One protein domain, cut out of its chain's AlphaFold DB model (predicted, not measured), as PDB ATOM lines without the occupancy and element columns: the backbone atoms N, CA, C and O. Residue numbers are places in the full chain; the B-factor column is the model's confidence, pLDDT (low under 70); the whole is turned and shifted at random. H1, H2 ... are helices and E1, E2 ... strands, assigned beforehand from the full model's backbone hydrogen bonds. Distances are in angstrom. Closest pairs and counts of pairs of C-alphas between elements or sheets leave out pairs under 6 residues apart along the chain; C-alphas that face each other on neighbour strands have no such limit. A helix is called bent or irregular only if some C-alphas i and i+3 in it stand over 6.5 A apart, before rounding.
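This is residues 196 to 268 of the 285 residues of the protein "Ulp1 protease family, carboxy-terminal domain protein" of Medicago truncatula (UniProt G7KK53). A small three-stranded sheet has one long, kinked helix, H1, running slantwise over one face, while its other face is bare; H1 makes the long axis of a rod. The 73 printed residues hold three named strands and one named helix, in the order E1 E2 E3 H1, a mixed class. The sheet order E1 - E2 - E3 is antiparallel, a meander, each strand the antiparallel neighbour of the one before. The whole is only just loose, close to compact, with a radius of gyration of the C-alphas of 13.9 A and spans of 44 by 20 by 20 A.

Start with E1, residues 203 to 209, and its hairpin with E2, residues 215 to 221, where N 206 and O 218 are 2.8 A apart, within hydrogen-bond range. Go on to E3, residues 226 to 230, which forms a hairpin with E2; N 219 and O 228 are 2.8 A apart, also within range. H1, residues 236 to 268, is on the sheet at a height of 6.4 A, making two layers, a helix on one face of a sheet. It lies over E2, slantwise at 43 degrees on the local plane; the closest C-alphas, of Met 218 and Leu 246, are 7.9 A apart. In H1, 25 of 29 O i to N i+4 pairs are within range.

Find C-alpha 203 at (275.618, 260.765, 111.283); E1 runs 19.4 A from there, as long as E2, and E3 12.8 A. H1 runs 42.9 A to C-alpha 268 at (266.992, 244.524, 105.982). It is irregular, with C-alphas 237 and 240 7.0 A apart, and has a kink of 48 degrees near residue 253.

The C-alphas farthest apart, of Asp 237 and Thr 268, are 43.9 A apart. The printed part has no cut, and its three links are tight. Look for pLDDT under 70 at residues 196 to 198 and 250 to 268.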
ATOM      1  N   PRO A 196     280.952 247.937 114.084       63.09
ATOM      2  CA  PRO A 196     280.051 246.831 113.791       63.09
ATOM      3  C   PRO A 196     278.738 247.361 113.207       63.09
ATOM      4  O   PRO A 196     278.373 248.523 113.393       63.09
ATOM      5  N   ALA A 197     278.000 246.503 112.498       64.06
ATOM      6  CA  ALA A 197     276.762 246.899 111.832       64.06
ATOM      7  C   ALA A 197     275.795 247.606 112.802       64.06
ATOM      8  O   ALA A 197     275.216 246.991 113.700       64.06
ATOM      9  N   PHE A 198     275.602 248.912 112.603       65.69
ATOM     10  CA  PHE A 198     274.870 249.759 113.540       65.69
ATOM     11  C   PHE A 198     273.509 250.173 112.971       65.69
ATOM     12  O   PHE A 198     273.408 250.963 112.033       65.69
ATOM     13  N   LYS A 199     272.423 249.650 113.557       71.50
ATOM     14  CA  LYS A 199     271.049 249.827 113.039       71.50
ATOM     15  C   LYS A 199     270.491 251.251 113.169       71.50
ATOM     16  O   LYS A 199     269.484 251.561 112.543       71.50
ATOM     17  N   LYS A 200     271.098 252.106 113.999       80.44
ATOM     18  CA  LYS A 200     270.605 253.462 114.315       80.44
ATOM     19  C   LYS A 200     271.586 254.557 113.889       80.44
ATOM     20  O   LYS A 200     271.657 255.601 114.536       80.44
ATOM     21  N   LEU A 201     272.367 254.319 112.836       78.31
ATOM     22  CA  LEU A 201     273.340 255.296 112.358       78.31
ATOM     23  C   LEU A 201     272.621 256.536 111.806       78.31
ATOM     24  O   LEU A 201     271.810 256.437 110.887       78.31
ATOM     25  N   LYS A 202     272.900 257.703 112.393       83.62
ATOM     26  CA  LYS A 202     272.304 258.988 111.983       83.62
ATOM     27  C   LYS A 202     273.297 259.884 111.252       83.62
ATOM     28  O   LYS A 202     272.904 260.571 110.310       83.62
ATOM     29  N   LEU A 203     274.549 259.869 111.704       83.25
ATOM     30  CA  LEU A 203     275.618 260.765 111.283       83.25
ATOM     31  C   LEU A 203     276.878 259.945 110.995       83.25
ATOM     32  O   LEU A 203     277.182 259.014 111.740       83.25
ATOM     33  N   ILE A 204     277.602 260.311 109.940       80.44
ATOM     34  CA  ILE A 204     278.964 259.840 109.664       80.44
ATOM     35  C   ILE A 204     279.863 261.069 109.660       80.44
ATOM     36  O   ILE A 204     279.574 262.036 108.956       80.44
ATOM     37  N   TYR A 205     280.938 261.016 110.436       82.44
ATOM     38  CA  TYR A 205     281.939 262.072 110.522       82.44
ATOM     39  C   TYR A 205     283.167 261.644 109.730       82.44
ATOM     40  O   TYR A 205     283.740 260.590 110.000       82.44
ATOM     41  N   VAL A 206     283.550 262.447 108.745       80.06
ATOM     42  CA  VAL A 206     284.701 262.187 107.886       80.06
ATOM     43  C   VAL A 206     285.649 263.373 108.011       80.06
ATOM     44  O   VAL A 206     285.354 264.440 107.463       80.06
ATOM     45  N   PRO A 207     286.752 263.236 108.762       81.50
ATOM     46  CA  PRO A 207     287.771 264.266 108.790       81.50
ATOM     47  C   PRO A 207     288.506 264.274 107.445       81.50
ATOM     48  O   PRO A 207     288.831 263.224 106.891       81.50
ATOM     49  N   ILE A 208     288.726 265.465 106.905       78.75
ATOM     50  CA  ILE A 208     289.350 265.698 105.607       78.75
ATOM     51  C   ILE A 208     290.532 266.634 105.830       78.75
ATOM     52  O   ILE A 208     290.420 267.627 106.547       78.75
ATOM     53  N   VAL A 209     291.649 266.320 105.183       77.00
ATOM     54  CA  VAL A 209     292.841 267.168 105.134       77.00
ATOM     55  C   VAL A 209     293.071 267.546 103.686       77.00
ATOM     56  O   VAL A 209     292.995 266.683 102.811       77.00
ATOM     57  N   ASP A 210     293.320 268.822 103.424       73.38
ATOM     58  CA  ASP A 210     293.733 269.265 102.095       73.38
ATOM     59  C   ASP A 210     295.252 269.181 101.888       73.38
ATOM     60  O   ASP A 210     296.014 268.777 102.764       73.38
ATOM     61  N   GLU A 211     295.701 269.572 100.698       70.12
ATOM     62  CA  GLU A 211     297.115 269.534 100.312       70.12
ATOM     63  C   GLU A 211     298.005 270.456 101.161       70.12
ATOM     64  O   GLU A 211     299.212 270.235 101.240       70.12
ATOM     65  N   VAL A 212     297.428 271.465 101.822       73.81
ATOM     66  CA  VAL A 212     298.157 272.404 102.690       73.81
ATOM     67  C   VAL A 212     298.069 272.032 104.174       73.81
ATOM     68  O   VAL A 212     298.558 272.776 105.022       73.81
ATOM     69  N   GLY A 213     297.479 270.878 104.506       72.69
ATOM     70  CA  GLY A 213     297.379 270.377 105.878       72.69
ATOM     71  C   GLY A 213     296.239 270.993 106.695       72.69
ATOM     72  O   GLY A 213     296.197 270.826 107.916       72.69
ATOM     73  N   HIS A 214     295.311 271.708 106.061       80.75
ATOM     74  CA  HIS A 214     294.145 272.258 106.735       80.75
ATOM     75  C   HIS A 214     293.061 271.187 106.906       80.75
ATOM     76  O   HIS A 214     292.664 270.508 105.955       80.75
ATOM     77  N   TRP A 215     292.558 271.080 108.137       83.62
ATOM     78  CA  TRP A 215     291.524 270.127 108.525       83.62
ATOM     79  C   TRP A 215     290.128 270.723 108.395       83.62
ATOM     80  O   TRP A 215     289.818 271.748 109.002       83.62
ATOM     81  N   CYS A 216     289.259 270.004 107.698       84.06
ATOM     82  CA  CYS A 216     287.823 270.233 107.695       84.06
ATOM     83  C   CYS A 216     287.077 268.937 108.029       84.06
ATOM     84  O   CYS A 216     287.621 267.834 107.960       84.06
ATOM     85  N   LEU A 217     285.821 269.062 108.446       86.44
ATOM     86  CA  LEU A 217     285.006 267.927 108.861       86.44
ATOM     87  C   LEU A 217     283.759 267.843 107.987       86.44
ATOM     88  O   LEU A 217     282.882 268.705 108.044       86.44
ATOM     89  N   MET A 218     283.662 266.780 107.194       85.62
ATOM     90  CA  MET A 218     282.438 266.451 106.476       85.62
ATOM     91  C   MET A 218     281.522 265.628 107.380       85.62
ATOM     92  O   MET A 218     281.927 264.614 107.945       85.62
ATOM     93  N   VAL A 219     280.262 266.042 107.489       86.69
ATOM     94  CA  VAL A 219     279.235 265.346 108.264       86.69
ATOM     95  C   VAL A 219     278.132 264.883 107.325       86.69
ATOM     96  O   VAL A 219     277.396 265.694 106.766       86.69
ATOM     97  N   VAL A 220     277.994 263.570 107.158       83.88
ATOM     98  CA  VAL A 220     276.908 262.969 106.376       83.88
ATOM     99  C   VAL A 220     275.745 262.668 107.307       83.88
ATOM    100  O   VAL A 220     275.807 261.749 108.124       83.88
ATOM    101  N   HIS A 221     274.662 263.424 107.165       85.62
ATOM    102  CA  HIS A 221     273.417 263.174 107.867       85.62
ATOM    103  C   HIS A 221     272.542 262.218 107.062       85.62
ATOM    104  O   HIS A 221     271.875 262.607 106.106       85.62
ATOM    105  N   ILE A 222     272.497 260.956 107.490       82.25
ATOM    106  CA  ILE A 222     271.826 259.868 106.764       82.25
ATOM    107  C   ILE A 222     270.311 260.094 106.712       82.25
ATOM    108  O   ILE A 222     269.706 259.978 105.649       82.25
ATOM    109  N   VAL A 223     269.703 260.449 107.850       82.44
ATOM    110  CA  VAL A 223     268.243 260.642 107.947       82.44
ATOM    111  C   VAL A 223     267.772 261.817 107.082       82.44
ATOM    112  O   VAL A 223     266.838 261.662 106.304       82.44
ATOM    113  N   GLU A 224     268.443 262.969 107.176       85.19
ATOM    114  CA  GLU A 224     268.104 264.168 106.397       85.19
ATOM    115  C   GLU A 224     268.627 264.141 104.955       85.19
ATOM    116  O   GLU A 224     268.256 264.997 104.157       85.19
ATOM    117  N   ARG A 225     269.490 263.174 104.614       79.56
ATOM    118  CA  ARG A 225     270.194 263.081 103.323       79.56
ATOM    119  C   ARG A 225     270.945 264.364 102.959       79.56
ATOM    120  O   ARG A 225     270.966 264.780 101.801       79.56
ATOM    121  N   LYS A 226     271.563 264.982 103.964       82.56
ATOM    122  CA  LYS A 226     272.355 266.205 103.825       82.56
ATOM    123  C   LYS A 226     273.807 265.934 104.155       82.56
ATOM    124  O   LYS A 226     274.116 265.096 105.000       82.56
ATOM    125  N   ILE A 227     274.683 266.665 103.485       82.06
ATOM    126  CA  ILE A 227     276.110 266.656 103.764       82.06
ATOM    127  C   ILE A 227     276.481 268.064 104.195       82.06
ATOM    128  O   ILE A 227     276.214 269.027 103.476       82.06
ATOM    129  N   TYR A 228     277.065 268.165 105.379       83.94
ATOM    130  CA  TYR A 228     277.561 269.407 105.943       83.94
ATOM    131  C   TYR A 228     279.081 269.422 105.847       83.94
ATOM    132  O   TYR A 228     279.726 268.390 106.038       83.94
ATOM    133  N   LEU A 229     279.645 270.591 105.567       84.75
ATOM    134  CA  LEU A 229     281.075 270.842 105.670       84.75
ATOM    135  C   LEU A 229     281.296 271.820 106.818       84.75
ATOM    136  O   LEU A 229     280.777 272.935 106.787       84.75
ATOM    137  N   LEU A 230     282.047 271.391 107.824       87.62
ATOM    138  CA  LEU A 230     282.479 272.221 108.936       87.62
ATOM    139  C   LEU A 230     283.944 272.586 108.704       87.62
ATOM    140  O   LEU A 230     284.825 271.727 108.748       87.62
ATOM    141  N   ASP A 231     284.183 273.858 108.422       85.62
ATOM    142  CA  ASP A 231     285.500 274.421 108.136       85.62
ATOM    143  C   ASP A 231     285.675 275.655 109.034       85.62
ATOM    144  O   ASP A 231     284.850 276.571 109.018       85.62
ATOM    145  N   TYR A 232     286.713 275.643 109.877       80.94
ATOM    146  CA  TYR A 232     286.975 276.719 110.838       80.94
ATOM    147  C   TYR A 232     287.576 277.970 110.177       80.94
ATOM    148  O   TYR A 232     287.614 279.032 110.795       80.94
ATOM    149  N   HIS A 233     288.053 277.847 108.936       79.94
ATOM    150  CA  HIS A 233     288.707 278.896 108.162       79.94
ATOM    151  C   HIS A 233     288.113 278.977 106.743       79.94
ATOM    152  O   HIS A 233     288.820 279.047 105.732       79.94
ATOM    153  N   LEU A 234     286.779 278.981 106.663       78.62
ATOM    154  CA  LEU A 234     286.071 279.109 105.397       78.62
ATOM    155  C   LEU A 234     286.074 280.568 104.917       78.62
ATOM    156  O   LEU A 234     285.238 281.377 105.318       78.62
ATOM    157  N   VAL A 235     287.015 280.898 104.035       80.81
ATOM    158  CA  VAL A 235     287.075 282.191 103.332       80.81
ATOM    159  C   VAL A 235     286.291 282.094 102.018       80.81
ATOM    160  O   VAL A 235     286.289 281.037 101.388       80.81
ATOM    161  N   VAL A 236     285.637 283.181 101.588       79.44
ATOM    162  CA  VAL A 236     284.752 283.225 100.398       79.44
ATOM    163  C   VAL A 236     285.410 282.614  99.158       79.44
ATOM    164  O   VAL A 236     284.805 281.781  98.487       79.44
ATOM    165  N   ASP A 237     286.681 282.930  98.921       79.44
ATOM    166  CA  ASP A 237     287.431 282.473  97.745       79.44
ATOM    167  C   ASP A 237     287.714 280.961  97.752       79.44
ATOM    168  O   ASP A 237     288.000 280.363  96.716       79.44
ATOM    169  N   LYS A 238     287.616 280.321  98.921       77.00
ATOM    170  CA  LYS A 238     287.847 278.884  99.111       77.00
ATOM    171  C   LYS A 238     286.565 278.063  99.084       77.00
ATOM    172  O   LYS A 238     286.636 276.843  98.952       77.00
ATOM    173  N   VAL A 239     285.395 278.699  99.156       78.88
ATOM    174  CA  VAL A 239     284.101 278.004  99.214       78.88
ATOM    175  C   VAL A 239     283.906 277.091  98.005       78.88
ATOM    176  O   VAL A 239     283.546 275.927  98.179       78.88
ATOM    177  N   GLU A 240     284.166 277.583  96.794       79.88
ATOM    178  CA  GLU A 240     283.929 276.811  95.568       79.88
ATOM    179  C   GLU A 240     284.906 275.632  95.442       79.88
ATOM    180  O   GLU A 240     284.509 274.506  95.132       79.88
ATOM    181  N   GLU A 241     286.180 275.862  95.772       80.50
ATOM    182  CA  GLU A 241     287.217 274.829  95.810       80.50
ATOM    183  C   GLU A 241     286.855 273.713  96.803       80.50
ATOM    184  O   GLU A 241     286.890 272.528  96.457       80.50
ATOM    185  N   ARG A 242     286.413 274.090  98.010       77.94
ATOM    186  CA  ARG A 242     285.957 273.165  99.055       77.94
ATOM    187  C   ARG A 242     284.727 272.370  98.626       77.94
ATOM    188  O   ARG A 242     284.676 271.158  98.837       77.94
ATOM    189  N   HIS A 243     283.757 273.011  97.975       77.25
ATOM    190  CA  HIS A 243     282.583 272.323  97.438       77.25
ATOM    191  C   HIS A 243     282.952 271.332  96.335       77.25
ATOM    192  O   HIS A 243     282.383 270.240  96.277       77.25
ATOM    193  N   ARG A 244     283.905 271.679  95.464       80.81
ATOM    194  CA  ARG A 244     284.407 270.774  94.426       80.81
ATOM    195  C   ARG A 244     285.087 269.551  95.039       80.81
ATOM    196  O   ARG A 244     284.768 268.437  94.632       80.81
ATOM    197  N   LEU A 245     285.948 269.748  96.037       78.38
ATOM    198  CA  LEU A 245     286.606 268.663  96.767       78.38
ATOM    199  C   LEU A 245     285.576 267.740  97.430       78.38
ATOM    200  O   LEU A 245     285.639 266.523  97.277       78.38
ATOM    201  N   LEU A 246     284.564 268.307  98.085       75.94
ATOM    202  CA  LEU A 246     283.499 267.525  98.708       75.94
ATOM    203  C   LEU A 246     282.708 266.715  97.672       75.94
ATOM    204  O   LEU A 246     282.433 265.538  97.885       75.94
ATOM    205  N   LYS A 247     282.386 267.310  96.517       74.31
ATOM    206  CA  LYS A 247     281.741 266.599  95.402       74.31
ATOM    207  C   LYS A 247     282.622 265.479  94.854       74.31
ATOM    208  O   LYS A 247     282.083 264.432  94.519       74.31
ATOM    209  N   GLN A 248     283.938 265.666  94.778       74.88
ATOM    210  CA  GLN A 248     284.872 264.624  94.345       74.88
ATOM    211  C   GLN A 248     284.940 263.475  95.347       74.88
ATOM    212  O   GLN A 248     284.796 262.329  94.939       74.88
ATOM    213  N   ILE A 249     285.073 263.766  96.645       71.62
ATOM    214  CA  ILE A 249     285.071 262.751  97.708       71.62
ATOM    215  C   ILE A 249     283.754 261.987  97.698       71.62
ATOM    216  O   ILE A 249     283.750 260.761  97.668       71.62
ATOM    217  N   VAL A 250     282.625 262.698  97.664       69.31
ATOM    218  CA  VAL A 250     281.307 262.069  97.589       69.31
ATOM    219  C   VAL A 250     281.197 261.262  96.303       69.31
ATOM    220  O   VAL A 250     280.845 260.107  96.384       69.31
ATOM    221  N   SER A 251     281.565 261.769  95.130       66.75
ATOM    222  CA  SER A 251     281.493 260.998  93.880       66.75
ATOM    223  C   SER A 251     282.389 259.753  93.887       66.75
ATOM    224  O   SER A 251     281.961 258.695  93.434       66.75
ATOM    225  N   ALA A 252     283.614 259.858  94.405       63.28
ATOM    226  CA  ALA A 252     284.579 258.762  94.481       63.28
ATOM    227  C   ALA A 252     284.216 257.732  95.559       63.28
ATOM    228  O   ALA A 252     284.592 256.565  95.468       63.28
ATOM    229  N   HIS A 253     283.490 258.157  96.593       60.81
ATOM    230  CA  HIS A 253     283.083 257.318  97.715       60.81
ATOM    231  C   HIS A 253     281.573 257.100  97.774       60.81
ATOM    232  O   HIS A 253     281.100 256.491  98.720       60.81
ATOM    233  N   VAL A 254     280.798 257.507  96.766       52.28
ATOM    234  CA  VAL A 254     279.373 257.173  96.628       52.28
ATOM    235  C   VAL A 254     279.246 255.681  96.413       52.28
ATOM    236  O   VAL A 254     278.312 255.103  96.934       52.28
ATOM    237  N   SER A 255     280.205 255.030  95.755       45.84
ATOM    238  CA  SER A 255     280.330 253.571  95.715       45.84
ATOM    239  C   SER A 255     280.657 252.979  97.092       45.84
ATOM    240  O   SER A 255     280.081 251.959  97.437       45.84
ATOM    241  N   LEU A 256     281.482 253.625  97.922       47.50
ATOM    242  CA  LEU A 256     281.816 253.153  99.277       47.50
ATOM    243  C   LEU A 256     280.655 253.356 100.273       47.50
ATOM    244  O   LEU A 256     280.289 252.444 101.006       47.50
ATOM    245  N   LEU A 257     280.004 254.520 100.233       48.03
ATOM    246  CA  LEU A 257     278.785 254.851 100.968       48.03
ATOM    247  C   LEU A 257     277.597 254.032 100.457       48.03
ATOM    248  O   LEU A 257     276.788 253.603 101.273       48.03
ATOM    249  N   CYS A 258     277.507 253.746  99.151       43.06
ATOM    250  CA  CYS A 258     276.564 252.770  98.605       43.06
ATOM    251  C   CYS A 258     276.914 251.367  99.049       43.06
ATOM    252  O   CYS A 258     275.982 250.637  99.286       43.06
ATOM    253  N   VAL A 259     278.168 250.948  99.193       44.38
ATOM    254  CA  VAL A 259     278.485 249.605  99.707       44.38
ATOM    255  C   VAL A 259     278.125 249.516 101.191       44.38
ATOM    256  O   VAL A 259     277.436 248.579 101.579       44.38
ATOM    257  N   CYS A 260     278.433 250.526 102.008       42.66
ATOM    258  CA  CYS A 260     277.991 250.578 103.406       42.66
ATOM    259  C   CYS A 260     276.455 250.653 103.536       42.66
ATOM    260  O   CYS A 260     275.872 249.955 104.364       42.66
ATOM    261  N   CYS A 261     275.769 251.437 102.698       40.22
ATOM    262  CA  CYS A 261     274.304 251.534 102.700       40.22
ATOM    263  C   CYS A 261     273.625 250.326 102.035       40.22
ATOM    264  O   CYS A 261     272.564 249.903 102.488       40.22
ATOM    265  N   LEU A 262     274.224 249.732 101.000       41.47
ATOM    266  CA  LEU A 262     273.714 248.544 100.320       41.47
ATOM    267  C   LEU A 262     273.830 247.357 101.251       41.47
ATOM    268  O   LEU A 262     272.814 246.710 101.442       41.47
ATOM    269  N   VAL A 263     274.967 247.153 101.928       40.97
ATOM    270  CA  VAL A 263     275.121 246.128 102.977       40.97
ATOM    271  C   VAL A 263     274.040 246.282 104.058       40.97
ATOM    272  O   VAL A 263     273.450 245.285 104.476       40.97
ATOM    273  N   LEU A 264     273.659 247.510 104.430       36.78
ATOM    274  CA  LEU A 264     272.530 247.750 105.342       36.78
ATOM    275  C   LEU A 264     271.146 247.464 104.710       36.78
ATOM    276  O   LEU A 264     270.238 246.991 105.402       36.78
ATOM    277  N   THR A 265     270.962 247.670 103.402       36.66
ATOM    278  CA  THR A 265     269.715 247.297 102.696       36.66
ATOM    279  C   THR A 265     269.595 245.803 102.371       36.66
ATOM    280  O   THR A 265     268.484 245.267 102.375       36.66
ATOM    281  N   THR A 266     270.698 245.079 102.151       37.06
ATOM    282  CA  THR A 266     270.673 243.625 101.911       37.06
ATOM    283  C   THR A 266     270.353 242.859 103.193       37.06
ATOM    284  O   THR A 266     269.669 241.837 103.137       37.06
ATOM    285  N   ILE A 267     270.771 243.377 104.355       38.34
ATOM    286  CA  ILE A 267     270.439 242.800 105.667       38.34
ATOM    287  C   ILE A 267     268.970 243.065 106.032       38.34
ATOM    288  O   ILE A 267     268.298 242.176 106.550       38.34
ATOM    289  N   THR A 268     268.412 244.234 105.696       36.28
ATOM    290  CA  THR A 268     266.992 244.524 105.982       36.28
ATOM    291  C   THR A 268     266.023 243.772 105.064       36.28
ATOM    292  O   THR A 268     264.937 243.407 105.508       36.28
TER     293      THR A 268